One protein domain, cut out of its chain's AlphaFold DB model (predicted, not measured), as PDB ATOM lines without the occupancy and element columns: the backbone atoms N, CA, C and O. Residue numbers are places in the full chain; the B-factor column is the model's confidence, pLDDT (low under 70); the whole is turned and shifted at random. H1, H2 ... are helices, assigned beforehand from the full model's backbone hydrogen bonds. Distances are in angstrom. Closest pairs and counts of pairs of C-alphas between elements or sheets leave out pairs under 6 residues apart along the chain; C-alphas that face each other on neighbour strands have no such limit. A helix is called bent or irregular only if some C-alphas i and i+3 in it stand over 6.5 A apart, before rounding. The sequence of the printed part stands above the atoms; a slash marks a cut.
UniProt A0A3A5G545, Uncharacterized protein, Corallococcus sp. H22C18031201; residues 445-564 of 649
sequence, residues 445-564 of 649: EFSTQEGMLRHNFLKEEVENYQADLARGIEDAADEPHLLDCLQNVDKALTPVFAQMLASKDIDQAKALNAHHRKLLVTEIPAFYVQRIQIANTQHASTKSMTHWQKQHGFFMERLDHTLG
ATOM      1  N   GLU A 445      -2.155 -55.142  45.465       54.09
ATOM      2  CA  GLU A 445      -1.445 -55.089  44.183       54.09
ATOM      3  C   GLU A 445      -2.109 -54.072  43.239       54.09
ATOM      4  O   GLU A 445      -1.416 -53.270  42.619       54.09
ATOM      5  N   PHE A 446      -3.444 -54.023  43.209       48.91
ATOM      6  CA  PHE A 446      -4.225 -53.056  42.438       48.91
ATOM      7  C   PHE A 446      -4.036 -51.617  42.933       48.91
ATOM      8  O   PHE A 446      -3.806 -50.723  42.124       48.91
ATOM      9  N   SER A 447      -4.084 -51.369  44.246       49.47
ATOM     10  CA  SER A 447      -3.848 -50.032  44.806       49.47
ATOM     11  C   SER A 447      -2.404 -49.574  44.590       49.47
ATOM     12  O   SER A 447      -2.159 -48.395  44.332       49.47
ATOM     13  N   THR A 448      -1.456 -50.515  44.605       58.56
ATOM     14  CA  THR A 448      -0.050 -50.265  44.264       58.56
ATOM     15  C   THR A 448       0.104 -49.904  42.781       58.56
ATOM     16  O   THR A 448       0.778 -48.926  42.457       58.56
ATOM     17  N   GLN A 449      -0.566 -50.622  41.874       59.75
ATOM     18  CA  GLN A 449      -0.580 -50.313  40.438       59.75
ATOM     19  C   GLN A 449      -1.289 -48.985  40.128       59.75
ATOM     20  O   GLN A 449      -0.802 -48.209  39.307       59.75
ATOM     21  N   GLU A 450      -2.395 -48.671  40.813       60.66
ATOM     22  CA  GLU A 450      -3.083 -47.379  40.701       60.66
ATOM     23  C   GLU A 450      -2.171 -46.230  41.149       60.66
ATOM     24  O   GLU A 450      -2.070 -45.210  40.462       60.66
ATOM     25  N   GLY A 451      -1.474 -46.405  42.276       63.81
ATOM     26  CA  GLY A 451      -0.496 -45.440  42.769       63.81
ATOM     27  C   GLY A 451       0.622 -45.179  41.758       63.81
ATOM     28  O   GLY A 451       0.944 -44.022  41.498       63.81
ATOM     29  N   MET A 452       1.154 -46.230  41.124       66.06
ATOM     30  CA  MET A 452       2.181 -46.113  40.081       66.06
ATOM     31  C   MET A 452       1.673 -45.399  38.821       66.06
ATOM     32  O   MET A 452       2.362 -44.533  38.288       66.06
ATOM     33  N   LEU A 453       0.459 -45.708  38.352       64.19
ATOM     34  CA  LEU A 453      -0.119 -45.053  37.172       64.19
ATOM     35  C   LEU A 453      -0.365 -43.561  37.414       64.19
ATOM     36  O   LEU A 453       0.034 -42.733  36.599       64.19
ATOM     37  N   ARG A 454      -0.964 -43.199  38.556       70.69
ATOM     38  CA  ARG A 454      -1.175 -41.791  38.936       70.69
ATOM     39  C   ARG A 454       0.143 -41.038  39.089       70.69
ATOM     40  O   ARG A 454       0.227 -39.870  38.722       70.69
ATOM     41  N   HIS A 455       1.165 -41.700  39.624       79.00
ATOM     42  CA  HIS A 455       2.499 -41.126  39.766       79.00
ATOM     43  C   HIS A 455       3.166 -40.866  38.410       79.00
ATOM     44  O   HIS A 455       3.766 -39.811  38.229       79.00
ATOM     45  N   ASN A 456       2.991 -41.755  37.433       74.00
ATOM     46  CA  ASN A 456       3.487 -41.532  36.074       74.00
ATOM     47  C   ASN A 456       2.740 -40.392  35.364       74.00
ATOM     48  O   ASN A 456       3.387 -39.519  34.794       74.00
ATOM     49  N   PHE A 457       1.407 -40.337  35.467       75.50
ATOM     50  CA  PHE A 457       0.625 -39.223  34.914       75.50
ATOM     51  C   PHE A 457       1.016 -37.878  35.527       75.50
ATOM     52  O   PHE A 457       1.088 -36.877  34.828       75.50
ATOM     53  N   LEU A 458       1.320 -37.843  36.828       81.81
ATOM     54  CA  LEU A 458       1.821 -36.632  37.475       81.81
ATOM     55  C   LEU A 458       3.110 -36.130  36.813       81.81
ATOM     56  O   LEU A 458       3.250 -34.926  36.608       81.81
ATOM     57  N   LYS A 459       4.054 -37.031  36.515       84.62
ATOM     58  CA  LYS A 459       5.318 -36.649  35.871       84.62
ATOM     59  C   LYS A 459       5.070 -36.053  34.494       84.62
ATOM     60  O   LYS A 459       5.598 -34.986  34.208       84.62
ATOM     61  N   GLU A 460       4.191 -36.678  33.718       82.25
ATOM     62  CA  GLU A 460       3.793 -36.192  32.397       82.25
ATOM     63  C   GLU A 460       3.148 -34.793  32.461       82.25
ATOM     64  O   GLU A 460       3.488 -33.916  31.672       82.25
ATOM     65  N   GLU A 461       2.262 -34.533  33.427       84.94
ATOM     66  CA  GLU A 461       1.650 -33.205  33.613       84.94
ATOM     67  C   GLU A 461       2.684 -32.121  33.955       84.94
ATOM     68  O   GLU A 461       2.611 -31.002  33.442       84.94
ATOM     69  N   VAL A 462       3.660 -32.447  34.809       89.25
ATOM     70  CA  VAL A 462       4.747 -31.528  35.181       89.25
ATOM     71  C   VAL A 462       5.662 -31.251  33.986       89.25
ATOM     72  O   VAL A 462       5.962 -30.091  33.710       89.25
ATOM     73  N   GLU A 463       6.061 -32.286  33.247       91.94
ATOM     74  CA  GLU A 463       6.907 -32.161  32.051       91.94
ATOM     75  C   GLU A 463       6.222 -31.335  30.953       91.94
ATOM     76  O   GLU A 463       6.840 -30.439  30.377       91.94
ATOM     77  N   ASN A 464       4.927 -31.568  30.716       87.31
ATOM     78  CA  ASN A 464       4.141 -30.804  29.748       87.31
ATOM     79  C   ASN A 464       4.076 -29.317  30.114       87.31
ATOM     80  O   ASN A 464       4.293 -28.460  29.258       87.31
ATOM     81  N   TYR A 465       3.841 -28.993  31.389       91.69
ATOM     82  CA  TYR A 465       3.804 -27.601  31.834       91.69
ATOM     83  C   TYR A 465       5.171 -26.910  31.721       91.69
ATOM     84  O   TYR A 465       5.238 -25.742  31.337       91.69
ATOM     85  N   GLN A 466       6.268 -27.620  32.012       93.25
ATOM     86  CA  GLN A 466       7.623 -27.096  31.809       93.25
ATOM     87  C   GLN A 466       7.915 -26.817  30.329       93.25
ATOM     88  O   GLN A 466       8.473 -25.770  30.006       93.25
ATOM     89  N   ALA A 467       7.507 -27.717  29.431       90.88
ATOM     90  CA  ALA A 467       7.668 -27.530  27.991       90.88
ATOM     91  C   ALA A 467       6.841 -26.345  27.465       90.88
ATOM     92  O   ALA A 467       7.324 -25.563  26.645       90.88
ATOM     93  N   ASP A 468       5.609 -26.180  27.952       90.00
ATOM     94  CA  ASP A 468       4.767 -25.030  27.618       90.00
ATOM     95  C   ASP A 468       5.402 -23.725  28.096       90.00
ATOM     96  O   ASP A 468       5.544 -22.794  27.305       90.00
ATOM     97  N   LEU A 469       5.849 -23.665  29.355       91.75
ATOM     98  CA  LEU A 469       6.483 -22.478  29.926       91.75
ATOM     99  C   LEU A 469       7.765 -22.085  29.178       91.75
ATOM    100  O   LEU A 469       7.964 -20.901  28.906       91.75
ATOM    101  N   ALA A 470       8.594 -23.059  28.792       92.19
ATOM    102  CA  ALA A 470       9.797 -22.819  27.997       92.19
ATOM    103  C   ALA A 470       9.469 -22.204  26.626       92.19
ATOM    104  O   ALA A 470      10.048 -21.180  26.266       92.19
ATOM    105  N   ARG A 471       8.477 -22.754  25.905       91.94
ATOM    106  CA  ARG A 471       7.985 -22.161  24.647       91.94
ATOM    107  C   ARG A 471       7.452 -20.747  24.853       91.94
ATOM    108  O   ARG A 471       7.740 -19.856  24.069       91.94
ATOM    109  N   GLY A 472       6.738 -20.519  25.953       90.50
ATOM    110  CA  GLY A 472       6.259 -19.193  26.330       90.50
ATOM    111  C   GLY A 472       7.359 -18.158  26.529       90.50
ATOM    112  O   GLY A 472       7.179 -16.996  26.175       90.50
ATOM    113  N   ILE A 473       8.491 -18.569  27.106       93.81
ATOM    114  CA  ILE A 473       9.671 -17.717  27.287       93.81
ATOM    115  C   ILE A 473      10.303 -17.382  25.932       93.81
ATOM    116  O   ILE A 473      10.674 -16.230  25.717       93.81
ATOM    117  N   GLU A 474      10.397 -18.353  25.020       92.50
ATOM    118  CA  GLU A 474      10.894 -18.136  23.655       92.50
ATOM    119  C   GLU A 474       9.990 -17.173  22.871       92.50
ATOM    120  O   GLU A 474      10.477 -16.190  22.313       92.50
ATOM    121  N   ASP A 475       8.672 -17.390  22.907       89.94
ATOM    122  CA  ASP A 475       7.678 -16.538  22.240       89.94
ATOM    123  C   ASP A 475       7.654 -15.105  22.808       89.94
ATOM    124  O   ASP A 475       7.286 -14.156  22.115       89.94
ATOM    125  N   ALA A 476       8.061 -14.927  24.069       89.50
ATOM    126  CA  ALA A 476       8.115 -13.631  24.742       89.50
ATOM    127  C   ALA A 476       9.420 -12.850  24.498       89.50
ATOM    128  O   ALA A 476       9.593 -11.790  25.104       89.50
ATOM    129  N   ALA A 477      10.334 -13.326  23.642       89.19
ATOM    130  CA  ALA A 477      11.650 -12.709  23.426       89.19
ATOM    131  C   ALA A 477      11.586 -11.208  23.078       89.19
ATOM    132  O   ALA A 477      12.408 -10.428  23.562       89.19
ATOM    133  N   ASP A 478      10.575 -10.799  22.308       86.44
ATOM    134  CA  ASP A 478      10.363  -9.410  21.878       86.44
ATOM    135  C   ASP A 478       9.446  -8.600  22.827       86.44
ATOM    136  O   ASP A 478       9.165  -7.425  22.580       86.44
ATOM    137  N   GLU A 479       8.996  -9.190  23.945       88.38
ATOM    138  CA  GLU A 479       8.160  -8.557  24.976       88.38
ATOM    139  C   GLU A 479       8.885  -8.523  26.345       88.38
ATOM    140  O   GLU A 479       8.620  -9.363  27.212       88.38
ATOM    141  N   PRO A 480       9.751  -7.521  26.626       86.69
ATOM    142  CA  PRO A 480      10.650  -7.527  27.792       86.69
ATOM    143  C   PRO A 480       9.959  -7.722  29.150       86.69
ATOM    144  O   PRO A 480      10.492  -8.373  30.045       86.69
ATOM    145  N   HIS A 481       8.754  -7.168  29.310       85.56
ATOM    146  CA  HIS A 481       7.979  -7.280  30.547       85.56
ATOM    147  C   HIS A 481       7.351  -8.665  30.745       85.56
ATOM    148  O   HIS A 481       7.270  -9.143  31.878       85.56
ATOM    149  N   LEU A 482       6.899  -9.305  29.662       88.81
ATOM    150  CA  LEU A 482       6.369 -10.666  29.709       88.81
ATOM    151  C   LEU A 482       7.509 -11.663  29.929       88.81
ATOM    152  O   LEU A 482       7.378 -12.543  30.778       88.81
ATOM    153  N   LEU A 483       8.637 -11.464  29.242       91.94
ATOM    154  CA  LEU A 483       9.843 -12.274  29.389       91.94
ATOM    155  C   LEU A 483      10.341 -12.299  30.840       91.94
ATOM    156  O   LEU A 483      10.489 -13.375  31.416       91.94
ATOM    157  N   ASP A 484      10.502 -11.127  31.468       91.00
ATOM    158  CA  ASP A 484      10.880 -11.015  32.886       91.00
ATOM    159  C   ASP A 484       9.869 -11.734  33.798       91.00
ATOM    160  O   ASP A 484      10.241 -12.433  34.742       91.00
ATOM    161  N   CYS A 485       8.569 -11.621  33.515       90.56
ATOM    162  CA  CYS A 485       7.537 -12.299  34.297       90.56
ATOM    163  C   CYS A 485       7.659 -13.830  34.215       90.56
ATOM    164  O   CYS A 485       7.678 -14.493  35.253       90.56
ATOM    165  N   LEU A 486       7.756 -14.385  33.003       92.88
ATOM    166  CA  LEU A 486       7.832 -15.832  32.788       92.88
ATOM    167  C   LEU A 486       9.136 -16.419  33.334       92.88
ATOM    168  O   LEU A 486       9.092 -17.446  34.004       92.88
ATOM    169  N   GLN A 487      10.268 -15.727  33.170       94.00
ATOM    170  CA  GLN A 487      11.554 -16.141  33.741       94.00
ATOM    171  C   GLN A 487      11.538 -16.176  35.279       94.00
ATOM    172  O   GLN A 487      12.130 -17.064  35.890       94.00
ATOM    173  N   ASN A 488      10.843 -15.237  35.934       93.50
ATOM    174  CA  ASN A 488      10.699 -15.256  37.393       93.50
ATOM    175  C   ASN A 488       9.837 -16.434  37.877       93.50
ATOM    176  O   ASN A 488      10.154 -17.050  38.897       93.50
ATOM    177  N   VAL A 489       8.765 -16.757  37.149       92.44
ATOM    178  CA  VAL A 489       7.901 -17.906  37.461       92.44
ATOM    179  C   VAL A 489       8.642 -19.220  37.227       92.44
ATOM    180  O   VAL A 489       8.615 -20.091  38.096       92.44
ATOM    181  N   ASP A 490       9.369 -19.336  36.118       95.25
ATOM    182  CA  ASP A 490      10.216 -20.489  35.811       95.25
ATOM    183  C   ASP A 490      11.276 -20.725  36.896       95.25
ATOM    184  O   ASP A 490      11.397 -21.829  37.435       95.25
ATOM    185  N   LYS A 491      11.953 -19.657  37.337       94.06
ATOM    186  CA  LYS A 491      12.932 -19.719  38.430       94.06
ATOM    187  C   LYS A 491      12.322 -20.202  39.750       94.06
ATOM    188  O   LYS A 491      12.987 -20.917  40.501       94.06
ATOM    189  N   ALA A 492      11.086 -19.806  40.050       92.00
ATOM    190  CA  ALA A 492      10.383 -20.228  41.261       92.00
ATOM    191  C   ALA A 492       9.911 -21.692  41.187       92.00
ATOM    192  O   ALA A 492       9.965 -22.406  42.189       92.00
ATOM    193  N   LEU A 493       9.468 -22.146  40.011       92.62
ATOM    194  CA  LEU A 493       8.880 -23.472  39.818       92.62
ATOM    195  C   LEU A 493       9.902 -24.576  39.547       92.62
ATOM    196  O   LEU A 493       9.708 -25.699  40.007       92.62
ATOM    197  N   THR A 494      11.012 -24.270  38.874       93.62
ATOM    198  CA  THR A 494      12.093 -25.223  38.567       93.62
ATOM    199  C   THR A 494      12.487 -26.128  39.748       93.62
ATOM    200  O   THR A 494      12.477 -27.352  39.587       93.62
ATOM    201  N   PRO A 495      12.790 -25.611  40.961       93.06
ATOM    202  CA  PRO A 495      13.157 -26.471  42.089       93.06
ATOM    203  C   PRO A 495      11.997 -27.343  42.592       93.06
ATOM    204  O   PRO A 495      12.233 -28.450  43.072       93.06
ATOM    205  N   VAL A 496      10.753 -26.871  42.479       91.50
ATOM    206  CA  VAL A 496       9.551 -27.626  42.868       91.50
ATOM    207  C   VAL A 496       9.312 -28.775  41.895       91.50
ATOM    208  O   VAL A 496       9.118 -29.914  42.321       91.50
ATOM    209  N   PHE A 497       9.399 -28.507  40.593       93.62
ATOM    210  CA  PHE A 497       9.237 -29.521  39.557       93.62
ATOM    211  C   PHE A 497      10.339 -30.572  39.602       93.62
ATOM    212  O   PHE A 497      10.036 -31.760  39.538       93.62
ATOM    213  N   ALA A 498      11.589 -30.181  39.858       92.75
ATOM    214  CA  ALA A 498      12.668 -31.138  40.085       92.75
ATOM    215  C   ALA A 498      12.362 -32.094  41.255       92.75
ATOM    216  O   ALA A 498      12.578 -33.299  41.141       92.75
ATOM    217  N   GLN A 499      11.810 -31.586  42.365       92.25
ATOM    218  CA  GLN A 499      11.402 -32.423  43.501       92.25
ATOM    219  C   GLN A 499      10.221 -33.338  43.156       92.25
ATOM    220  O   GLN A 499      10.224 -34.508  43.539       92.25
ATOM    221  N   MET A 500       9.223 -32.832  42.427       87.88
ATOM    222  CA  MET A 500       8.063 -33.621  42.007       87.88
ATOM    223  C   MET A 500       8.448 -34.735  41.027       87.88
ATOM    224  O   MET A 500       8.029 -35.874  41.219       87.88
ATOM    225  N   LEU A 501       9.306 -34.462  40.041       90.56
ATOM    226  CA  LEU A 501       9.803 -35.465  39.090       90.56
ATOM    227  C   LEU A 501      10.719 -36.503  39.756       90.56
ATOM    228  O   LEU A 501      10.693 -37.684  39.394       90.56
ATOM    229  N   ALA A 502      11.478 -36.084  40.775       90.56
ATOM    230  CA  ALA A 502      12.316 -36.961  41.591       90.56
ATOM    231  C   ALA A 502      11.532 -37.792  42.624       90.56
ATOM    232  O   ALA A 502      12.113 -38.675  43.264       90.56
ATOM    233  N   SER A 503      10.233 -37.533  42.808       90.94
ATOM    234  CA  SER A 503       9.402 -38.349  43.693       90.94
ATOM    235  C   SER A 503       9.344 -39.800  43.202       90.94
ATOM    236  O   SER A 503       9.367 -40.079  41.996       90.94
ATOM    237  N   LYS A 504       9.300 -40.736  44.152       83.19
ATOM    238  CA  LYS A 504       9.334 -42.180  43.879       83.19
ATOM    239  C   LYS A 504       7.952 -42.817  43.832       83.19
ATOM    240  O   LYS A 504       7.802 -43.865  43.213       83.19
ATOM    241  N   ASP A 505       6.975 -42.185  44.469       82.31
ATOM    242  CA  ASP A 505       5.605 -42.664  44.552       82.31
ATOM    243  C   ASP A 505       4.606 -41.503  44.684       82.31
ATOM    244  O   ASP A 505       4.962 -40.327  44.849       82.31
ATOM    245  N   ILE A 506       3.323 -41.855  44.592       80.75
ATOM    246  CA  ILE A 506       2.207 -40.912  44.631       80.75
ATOM    247  C   ILE A 506       2.046 -40.224  45.996       80.75
ATOM    248  O   ILE A 506       1.533 -39.107  46.057       80.75
ATOM    249  N   ASP A 507       2.488 -40.841  47.091       80.62
ATOM    250  CA  ASP A 507       2.306 -40.298  48.438       80.62
ATOM    251  C   ASP A 507       3.376 -39.254  48.763       80.62
ATOM    252  O   ASP A 507       3.061 -38.173  49.271       80.62
ATOM    253  N   GLN A 508       4.625 -39.505  48.363       86.62
ATOM    254  CA  GLN A 508       5.693 -38.513  48.381       86.62
ATOM    255  C   GLN A 508       5.326 -37.311  47.502       86.62
ATOM    256  O   GLN A 508       5.499 -36.164  47.916       86.62
ATOM    257  N   ALA A 509       4.771 -37.558  46.313       84.12
ATOM    258  CA  ALA A 509       4.284 -36.502  45.437       84.12
ATOM    259  C   ALA A 509       3.161 -35.662  46.070       84.12
ATOM    260  O   ALA A 509       3.200 -34.431  46.004       84.12
ATOM    261  N   LYS A 510       2.185 -36.295  46.734       84.69
ATOM    262  CA  LYS A 510       1.127 -35.591  47.481       84.69
ATOM    263  C   LYS A 510       1.694 -34.740  48.614       84.69
ATOM    264  O   LYS A 510       1.252 -33.606  48.794       84.69
ATOM    265  N   ALA A 511       2.669 -35.259  49.357       86.12
ATOM    266  CA  ALA A 511       3.322 -34.521  50.436       86.12
ATOM    267  C   ALA A 511       4.081 -33.292  49.906       86.12
ATOM    268  O   ALA A 511       3.967 -32.206  50.476       86.12
ATOM    269  N   LEU A 512       4.790 -33.436  48.782       87.88
ATOM    270  CA  LEU A 512       5.462 -32.327  48.102       87.88
ATOM    271  C   LEU A 512       4.460 -31.289  47.578       87.88
ATOM    272  O   LEU A 512       4.663 -30.094  47.793       87.88
ATOM    273  N   ASN A 513       3.349 -31.721  46.970       86.38
ATOM    274  CA  ASN A 513       2.279 -30.818  46.538       86.38
ATOM    275  C   ASN A 513       1.683 -30.042  47.722       86.38
ATOM    276  O   ASN A 513       1.486 -28.834  47.636       86.38
ATOM    277  N   ALA A 514       1.440 -30.709  48.854       85.31
ATOM    278  CA  ALA A 514       0.938 -30.062  50.064       85.31
ATOM    279  C   ALA A 514       1.937 -29.040  50.635       85.31
ATOM    280  O   ALA A 514       1.529 -27.948  51.033       85.31
ATOM    281  N   HIS A 515       3.234 -29.363  50.636       91.06
ATOM    282  CA  HIS A 515       4.294 -28.470  51.105       91.06
ATOM    283  C   HIS A 515       4.412 -27.202  50.241       91.06
ATOM    284  O   HIS A 515       4.482 -26.095  50.774       91.06
ATOM    285  N   HIS A 516       4.355 -27.350  48.915       91.25
ATOM    286  CA  HIS A 516       4.492 -26.245  47.955       91.25
ATOM    287  C   HIS A 516       3.163 -25.564  47.596       91.25
ATOM    288  O   HIS A 516       3.133 -24.631  46.793       91.25
ATOM    289  N   ARG A 517       2.050 -25.976  48.219       89.00
ATOM    290  CA  ARG A 517       0.697 -25.511  47.873       89.00
ATOM    291  C   ARG A 517       0.535 -23.997  47.969       89.00
ATOM    292  O   ARG A 517      -0.172 -23.406  47.158       89.00
ATOM    293  N   LYS A 518       1.199 -23.362  48.940       90.81
ATOM    294  CA  LYS A 518       1.173 -21.902  49.114       90.81
ATOM    295  C   LYS A 518       1.781 -21.177  47.907       90.81
ATOM    296  O   LYS A 518       1.173 -20.235  47.404       90.81
ATOM    297  N   LEU A 519       2.924 -21.654  47.413       92.19
ATOM    298  CA  LEU A 519       3.591 -21.093  46.237       92.19
ATOM    299  C   LEU A 519       2.714 -21.241  44.984       92.19
ATOM    300  O   LEU A 519       2.434 -20.256  44.303       92.19
ATOM    301  N   LEU A 520       2.229 -22.463  44.741       88.69
ATOM    302  CA  LEU A 520       1.467 -22.838  43.546       88.69
ATOM    303  C   LEU A 520       0.079 -22.179  43.475       88.69
ATOM    304  O   LEU A 520      -0.310 -21.633  42.453       88.69
ATOM    305  N   VAL A 521      -0.686 -22.196  44.569       87.75
ATOM    306  CA  VAL A 521      -2.091 -21.745  44.548       87.75
ATOM    307  C   VAL A 521      -2.232 -20.262  44.887       87.75
ATOM    308  O   VAL A 521      -3.220 -19.637  44.512       87.75
ATOM    309  N   THR A 522      -1.280 -19.687  45.626       86.00
ATOM    310  CA  THR A 522      -1.433 -18.334  46.185       86.00
ATOM    311  C   THR A 522      -0.383 -17.363  45.664       86.00
ATOM    312  O   THR A 522      -0.741 -16.308  45.145       86.00
ATOM    313  N   GLU A 523       0.905 -17.686  45.786       91.56
ATOM    314  CA  GLU A 523       1.973 -16.710  45.530       91.56
ATOM    315  C   GLU A 523       2.186 -16.449  44.032       91.56
ATOM    316  O   GLU A 523       2.284 -15.290  43.633       91.56
ATOM    317  N   ILE A 524       2.171 -17.485  43.185       91.69
ATOM    318  CA  ILE A 524       2.304 -17.322  41.727       91.69
ATOM    319  C   ILE A 524       1.101 -16.580  41.119       91.69
ATOM    320  O   ILE A 524       1.316 -15.600  40.398       91.69
ATOM    321  N   PRO A 525      -0.166 -16.937  41.422       90.44
ATOM    322  CA  PRO A 525      -1.308 -16.153  40.956       90.44
ATOM    323  C   PRO A 525      -1.274 -14.694  41.426       90.44
ATOM    324  O   PRO A 525      -1.566 -13.797  40.636       90.44
ATOM    325  N   ALA A 526      -0.880 -14.436  42.678       88.69
ATOM    326  CA  ALA A 526      -0.743 -13.074  43.194       88.69
ATOM    327  C   ALA A 526       0.358 -12.286  42.465       88.69
ATOM    328  O   ALA A 526       0.157 -11.115  42.134       88.69
ATOM    329  N   PHE A 527       1.485 -12.933  42.151       91.44
ATOM    330  CA  PHE A 527       2.560 -12.342  41.358       91.44
ATOM    331  C   PHE A 527       2.082 -11.945  39.953       91.44
ATOM    332  O   PHE A 527       2.306 -10.807  39.536       91.44
ATOM    333  N   TYR A 528       1.350 -12.822  39.252       89.81
ATOM    334  CA  TYR A 528       0.755 -12.490  37.950       89.81
ATOM    335  C   TYR A 528      -0.190 -11.285  38.039       89.81
ATOM    336  O   TYR A 528      -0.092 -10.369  37.223       89.81
ATOM    337  N   VAL A 529      -1.062 -11.232  39.053       89.19
ATOM    338  CA  VAL A 529      -1.983 -10.099  39.263       89.19
ATOM    339  C   VAL A 529      -1.219  -8.789  39.466       89.19
ATOM    340  O   VAL A 529      -1.561  -7.776  38.853       89.19
ATOM    341  N   GLN A 530      -0.161  -8.804  40.279       90.94
ATOM    342  CA  GLN A 530       0.670  -7.625  40.513       90.94
ATOM    343  C   GLN A 530       1.369  -7.158  39.226       90.94
ATOM    344  O   GLN A 530       1.378  -5.964  38.921       90.94
ATOM    345  N   ARG A 531       1.922  -8.087  38.436       90.44
ATOM    346  CA  ARG A 531       2.580  -7.764  37.160       90.44
ATOM    347  C   ARG A 531       1.599  -7.220  36.122       90.44
ATOM    348  O   ARG A 531       1.925  -6.237  35.462       90.44
ATOM    349  N   ILE A 532       0.384  -7.764  36.042       89.50
ATOM    350  CA  ILE A 532      -0.686  -7.247  35.170       89.50
ATOM    351  C   ILE A 532      -1.034  -5.794  35.526       89.50
ATOM    352  O   ILE A 532      -1.201  -4.968  34.627       89.50
ATOM    353  N   GLN A 533      -1.109  -5.453  36.817       86.88
ATOM    354  CA  GLN A 533      -1.381  -4.081  37.259       86.88
ATOM    355  C   GLN A 533      -0.272  -3.104  36.841       86.88
ATOM    356  O   GLN A 533      -0.575  -2.025  36.333       86.88
ATOM    357  N   ILE A 534       0.997  -3.494  36.999       85.12
ATOM    358  CA  ILE A 534       2.159  -2.691  36.575       85.12
ATOM    359  C   ILE A 534       2.198  -2.544  35.046       85.12
ATOM    360  O   ILE A 534       2.434  -1.461  34.520       85.12
ATOM    361  N   ALA A 535       1.916  -3.612  34.307       84.25
ATOM    362  CA  ALA A 535       1.881  -3.567  32.851       84.25
ATOM    363  C   ALA A 535       0.773  -2.650  32.317       84.25
ATOM    364  O   ALA A 535       0.980  -1.938  31.337       84.25
ATOM    365  N   ASN A 536      -0.387  -2.623  32.982       83.62
ATOM    366  CA  ASN A 536      -1.482  -1.726  32.628       83.62
ATOM    367  C   ASN A 536      -1.072  -0.247  32.768       83.62
ATOM    368  O   ASN A 536      -1.389   0.567  31.904       83.62
ATOM    369  N   THR A 537      -0.309   0.109  33.810       82.19
ATOM    370  CA  THR A 537       0.195   1.484  33.973       82.19
ATOM    371  C   THR A 537       1.284   1.829  32.955       82.19
ATOM    372  O   THR A 537       1.351   2.971  32.509       82.19
ATOM    373  N   GLN A 538       2.072   0.844  32.517       78.19
ATOM    374  CA  GLN A 538       3.122   0.992  31.499       78.19
ATOM    375  C   GLN A 538       2.631   0.813  30.047       78.19
ATOM    376  O   GLN A 538       3.442   0.863  29.128       78.19
ATOM    377  N   HIS A 539       1.320   0.630  29.823       74.75
ATOM    378  CA  HIS A 539       0.697   0.410  28.502       74.75
ATOM    379  C   HIS A 539       1.234  -0.833  27.751       74.75
ATOM    380  O   HIS A 539       1.239  -0.877  26.522       74.75
ATOM    381  N   ALA A 540       1.662  -1.864  28.487       75.06
ATOM    382  CA  ALA A 540       2.140  -3.136  27.937       75.06
ATOM    383  C   ALA A 540       0.992  -4.143  27.669       75.06
ATOM    384  O   ALA A 540      -0.143  -3.955  28.116       75.06
ATOM    385  N   SER A 541       1.276  -5.243  26.951       66.69
ATOM    386  CA  SER A 541       0.291  -6.270  26.547       66.69
ATOM    387  C   SER A 541      -0.232  -7.114  27.730       66.69
ATOM    388  O   SER A 541       0.183  -8.245  27.983       66.69
ATOM    389  N   THR A 542      -1.204  -6.585  28.477       80.81
ATOM    390  CA  THR A 542      -1.852  -7.247  29.635       80.81
ATOM    391  C   THR A 542      -2.557  -8.571  29.299       80.81
ATOM    392  O   THR A 542      -2.742  -9.430  30.171       80.81
ATOM    393  N   LYS A 543      -2.933  -8.771  28.028       83.56
ATOM    394  CA  LYS A 543      -3.631  -9.974  27.548       83.56
ATOM    395  C   LYS A 543      -2.755 -11.227  27.623       83.56
ATOM    396  O   LYS A 543      -3.252 -12.263  28.064       83.56
ATOM    397  N   SER A 544      -1.474 -11.125  27.262       85.25
ATOM    398  CA  SER A 544      -0.531 -12.251  27.279       85.25
ATOM    399  C   SER A 544      -0.289 -12.751  28.709       85.25
ATOM    400  O   SER A 544      -0.402 -13.943  28.983       85.25
ATOM    401  N   MET A 545      -0.096 -11.845  29.674       86.62
ATOM    402  CA  MET A 545       0.034 -12.224  31.092       86.62
ATOM    403  C   MET A 545      -1.244 -12.861  31.660       86.62
ATOM    404  O   MET A 545      -1.174 -13.829  32.415       86.62
ATOM    405  N   THR A 546      -2.423 -12.371  31.260       88.88
ATOM    406  CA  THR A 546      -3.707 -12.971  31.669       88.88
ATOM    407  C   THR A 546      -3.866 -14.396  31.121       88.88
ATOM    408  O   THR A 546      -4.450 -15.253  31.783       88.88
ATOM    409  N   HIS A 547      -3.351 -14.669  29.917       91.06
ATOM    410  CA  HIS A 547      -3.330 -16.016  29.346       91.06
ATOM    411  C   HIS A 547      -2.488 -16.972  30.201       91.06
ATOM    412  O   HIS A 547      -2.985 -18.024  30.600       91.06
ATOM    413  N   TRP A 548      -1.266 -16.579  30.563       91.19
ATOM    414  CA  TRP A 548      -0.373 -17.393  31.396       91.19
ATOM    415  C   TRP A 548      -0.912 -17.654  32.803       91.19
ATOM    416  O   TRP A 548      -0.818 -18.777  33.302       91.19
ATOM    417  N   GLN A 549      -1.578 -16.668  33.410       90.44
ATOM    418  CA  GLN A 549      -2.278 -16.868  34.680       90.44
ATOM    419  C   GLN A 549      -3.361 -17.959  34.570       90.44
ATOM    420  O   GLN A 549      -3.507 -18.780  35.477       90.44
ATOM    421  N   LYS A 550      -4.104 -18.004  33.455       88.56
ATOM    422  CA  LYS A 550      -5.108 -19.053  33.204       88.56
ATOM    423  C   LYS A 550      -4.472 -20.420  32.964       88.56
ATOM    424  O   LYS A 550      -4.961 -21.397  33.519       88.56
ATOM    425  N   GLN A 551      -3.384 -20.489  32.192       87.19
ATOM    426  CA  GLN A 551      -2.646 -21.740  31.968       87.19
ATOM    427  C   GLN A 551      -2.144 -22.344  33.282       87.19
ATOM    428  O   GLN A 551      -2.293 -23.540  33.516       87.19
ATOM    429  N   HIS A 552      -1.626 -21.507  34.187       90.81
ATOM    430  CA  HIS A 552      -1.232 -21.945  35.525       90.81
ATOM    431  C   HIS A 552      -2.421 -22.497  36.334       90.81
ATOM    432  O   HIS A 552      -2.298 -23.529  36.988       90.81
ATOM    433  N   GLY A 553      -3.594 -21.861  36.243       83.25
ATOM    434  CA  GLY A 553      -4.827 -22.367  36.857       83.25
ATOM    435  C   GLY A 553      -5.241 -23.748  36.335       83.25
ATOM    436  O   GLY A 553      -5.508 -24.642  37.134       83.25
ATOM    437  N   PHE A 554      -5.222 -23.954  35.014       83.81
ATOM    438  CA  PHE A 554      -5.544 -25.254  34.408       83.81
ATOM    439  C   PHE A 554      -4.563 -26.355  34.808       83.81
ATOM    440  O   PHE A 554      -4.976 -27.480  35.091       83.81
ATOM    441  N   PHE A 555      -3.270 -26.036  34.865       88.94
ATOM    442  CA  PHE A 555      -2.264 -26.961  35.376       88.94
ATOM    443  C   PHE A 555      -2.581 -27.394  36.812       88.94
ATOM    444  O   PHE A 555      -2.564 -28.586  37.103       88.94
ATOM    445  N   MET A 556      -2.957 -26.458  37.689       87.25
ATOM    446  CA  MET A 556      -3.317 -26.783  39.072       87.25
ATOM    447  C   MET A 556      -4.566 -27.663  39.184       87.25
ATOM    448  O   MET A 556      -4.598 -28.565  40.021       87.25
ATOM    449  N   GLU A 557      -5.570 -27.460  38.329       78.00
ATOM    450  CA  GLU A 557      -6.750 -28.332  38.272       78.00
ATOM    451  C   GLU A 557      -6.384 -29.762  37.849       78.00
ATOM    452  O   GLU A 557      -6.823 -30.728  38.479       78.00
ATOM    453  N   ARG A 558      -5.542 -29.914  36.818       79.06
ATOM    454  CA  ARG A 558      -5.061 -31.227  36.351       79.06
ATOM    455  C   ARG A 558      -4.186 -31.908  37.397       79.06
ATOM    456  O   ARG A 558      -4.346 -33.102  37.644       79.06
ATOM    457  N   LEU A 559      -3.318 -31.146  38.055       80.88
ATOM    458  CA  LEU A 559      -2.471 -31.620  39.141       80.88
ATOM    459  C   LEU A 559      -3.315 -32.170  40.301       80.88
ATOM    460  O   LEU A 559      -3.089 -33.296  40.746       80.88
ATOM    461  N   ASP A 560      -4.328 -31.424  40.752       77.25
ATOM    462  CA  ASP A 560      -5.229 -31.859  41.826       77.25
ATOM    463  C   ASP A 560      -6.075 -33.077  41.420       77.25
ATOM    464  O   ASP A 560      -6.282 -33.973  42.236       77.25
ATOM    465  N   HIS A 561      -6.503 -33.166  40.159       71.50
ATOM    466  CA  HIS A 561      -7.250 -34.307  39.618       71.50
ATOM    467  C   HIS A 561      -6.404 -35.593  39.529       71.50
ATOM    468  O   HIS A 561      -6.835 -36.684  39.918       71.50
ATOM    469  N   THR A 562      -5.160 -35.483  39.063       74.44
ATOM    470  CA  THR A 562      -4.213 -36.608  39.009       74.44
ATOM    471  C   THR A 562      -3.871 -37.098  40.418       74.44
ATOM    472  O   THR A 562      -3.873 -38.307  40.691       74.44
ATOM    473  N   LEU A 563      -3.695 -36.158  41.352       73.62
ATOM    474  CA  LEU A 563      -3.460 -36.430  42.769       73.62
ATOM    475  C   LEU A 563      -4.754 -36.776  43.556       73.62
ATOM    476  O   LEU A 563      -4.642 -37.212  44.707       73.62
ATOM    477  N   GLY A 564      -5.955 -36.675  42.947       61.19
ATOM    478  CA  GLY A 564      -7.264 -36.898  43.587       61.19
ATOM    479  C   GLY A 564      -8.489 -37.134  42.659       61.19
ATOM    480  O   GLY A 564      -8.904 -36.273  41.898       61.19
TER     481      GLY A 564
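This is residues 445 to 564 of the 649 residues of an uncharacterized protein of Corallococcus sp. H22C18031201 (UniProt A0A3A5G545). Four long helices run lengthwise in one elongated bundle, a set of helices side by side, each turning back on the one before; H3, the longest by residues, is bent, and its first arm H3a, which follows the end of H2, stands at a slant to the rest and packs on residues 451 to 455 of H1 and residues 499 to 500 of H2. The first residues of H1 reach past the others. The printed part has 120 residues with four named helices, H1 to H4 in chain order, and no named strand: all helix. It is compact, radius of gyration of the C-alphas 15.8 A, a rod spanning 58 by 24 by 20 A.

Start at H3, residues 506 to 537, one helix by its hydrogen bonds but bent: C-alphas 515 and 518 are 7.5 A apart. Arm H3a is residues 506 to 515; H3b, 518 to 537, is 27.9 A long and irregular, with C-alphas 521 and 524 6.8 A apart. Find C-alpha 445 at (-1.445, -55.089, 44.183), where H1 runs 45.3 A to residue 475. H2, 480 to 501, is 30.1 A long, kinked by 41 degrees near residue 495, and only just irregular: C-alphas 492 and 495 are 6.9 A apart. H4, 542 to 563, runs 32.0 A to C-alpha 563 at (-3.460, -36.430, 42.769).

H3b and H4, a hairpin, touch at a shallow tilt of 10 degrees, closest at C-alphas 532 and 542, 5.7 A. H1 and H2, a hairpin, touch at C-alphas 459 and 501, 5.6 A. H1 and H3b are apart. Every O i to N i+4 pair is within hydrogen-bond range in H1, H3a and H4; 16 of 18 are in H2, 14 of 16 in H3b.

C-alphas 445 and 539, the farthest apart, are 57.7 A apart. The printed part has no cut, and its three links are tight. Residues 445 to 453, 541 and 564 are under pLDDT 70.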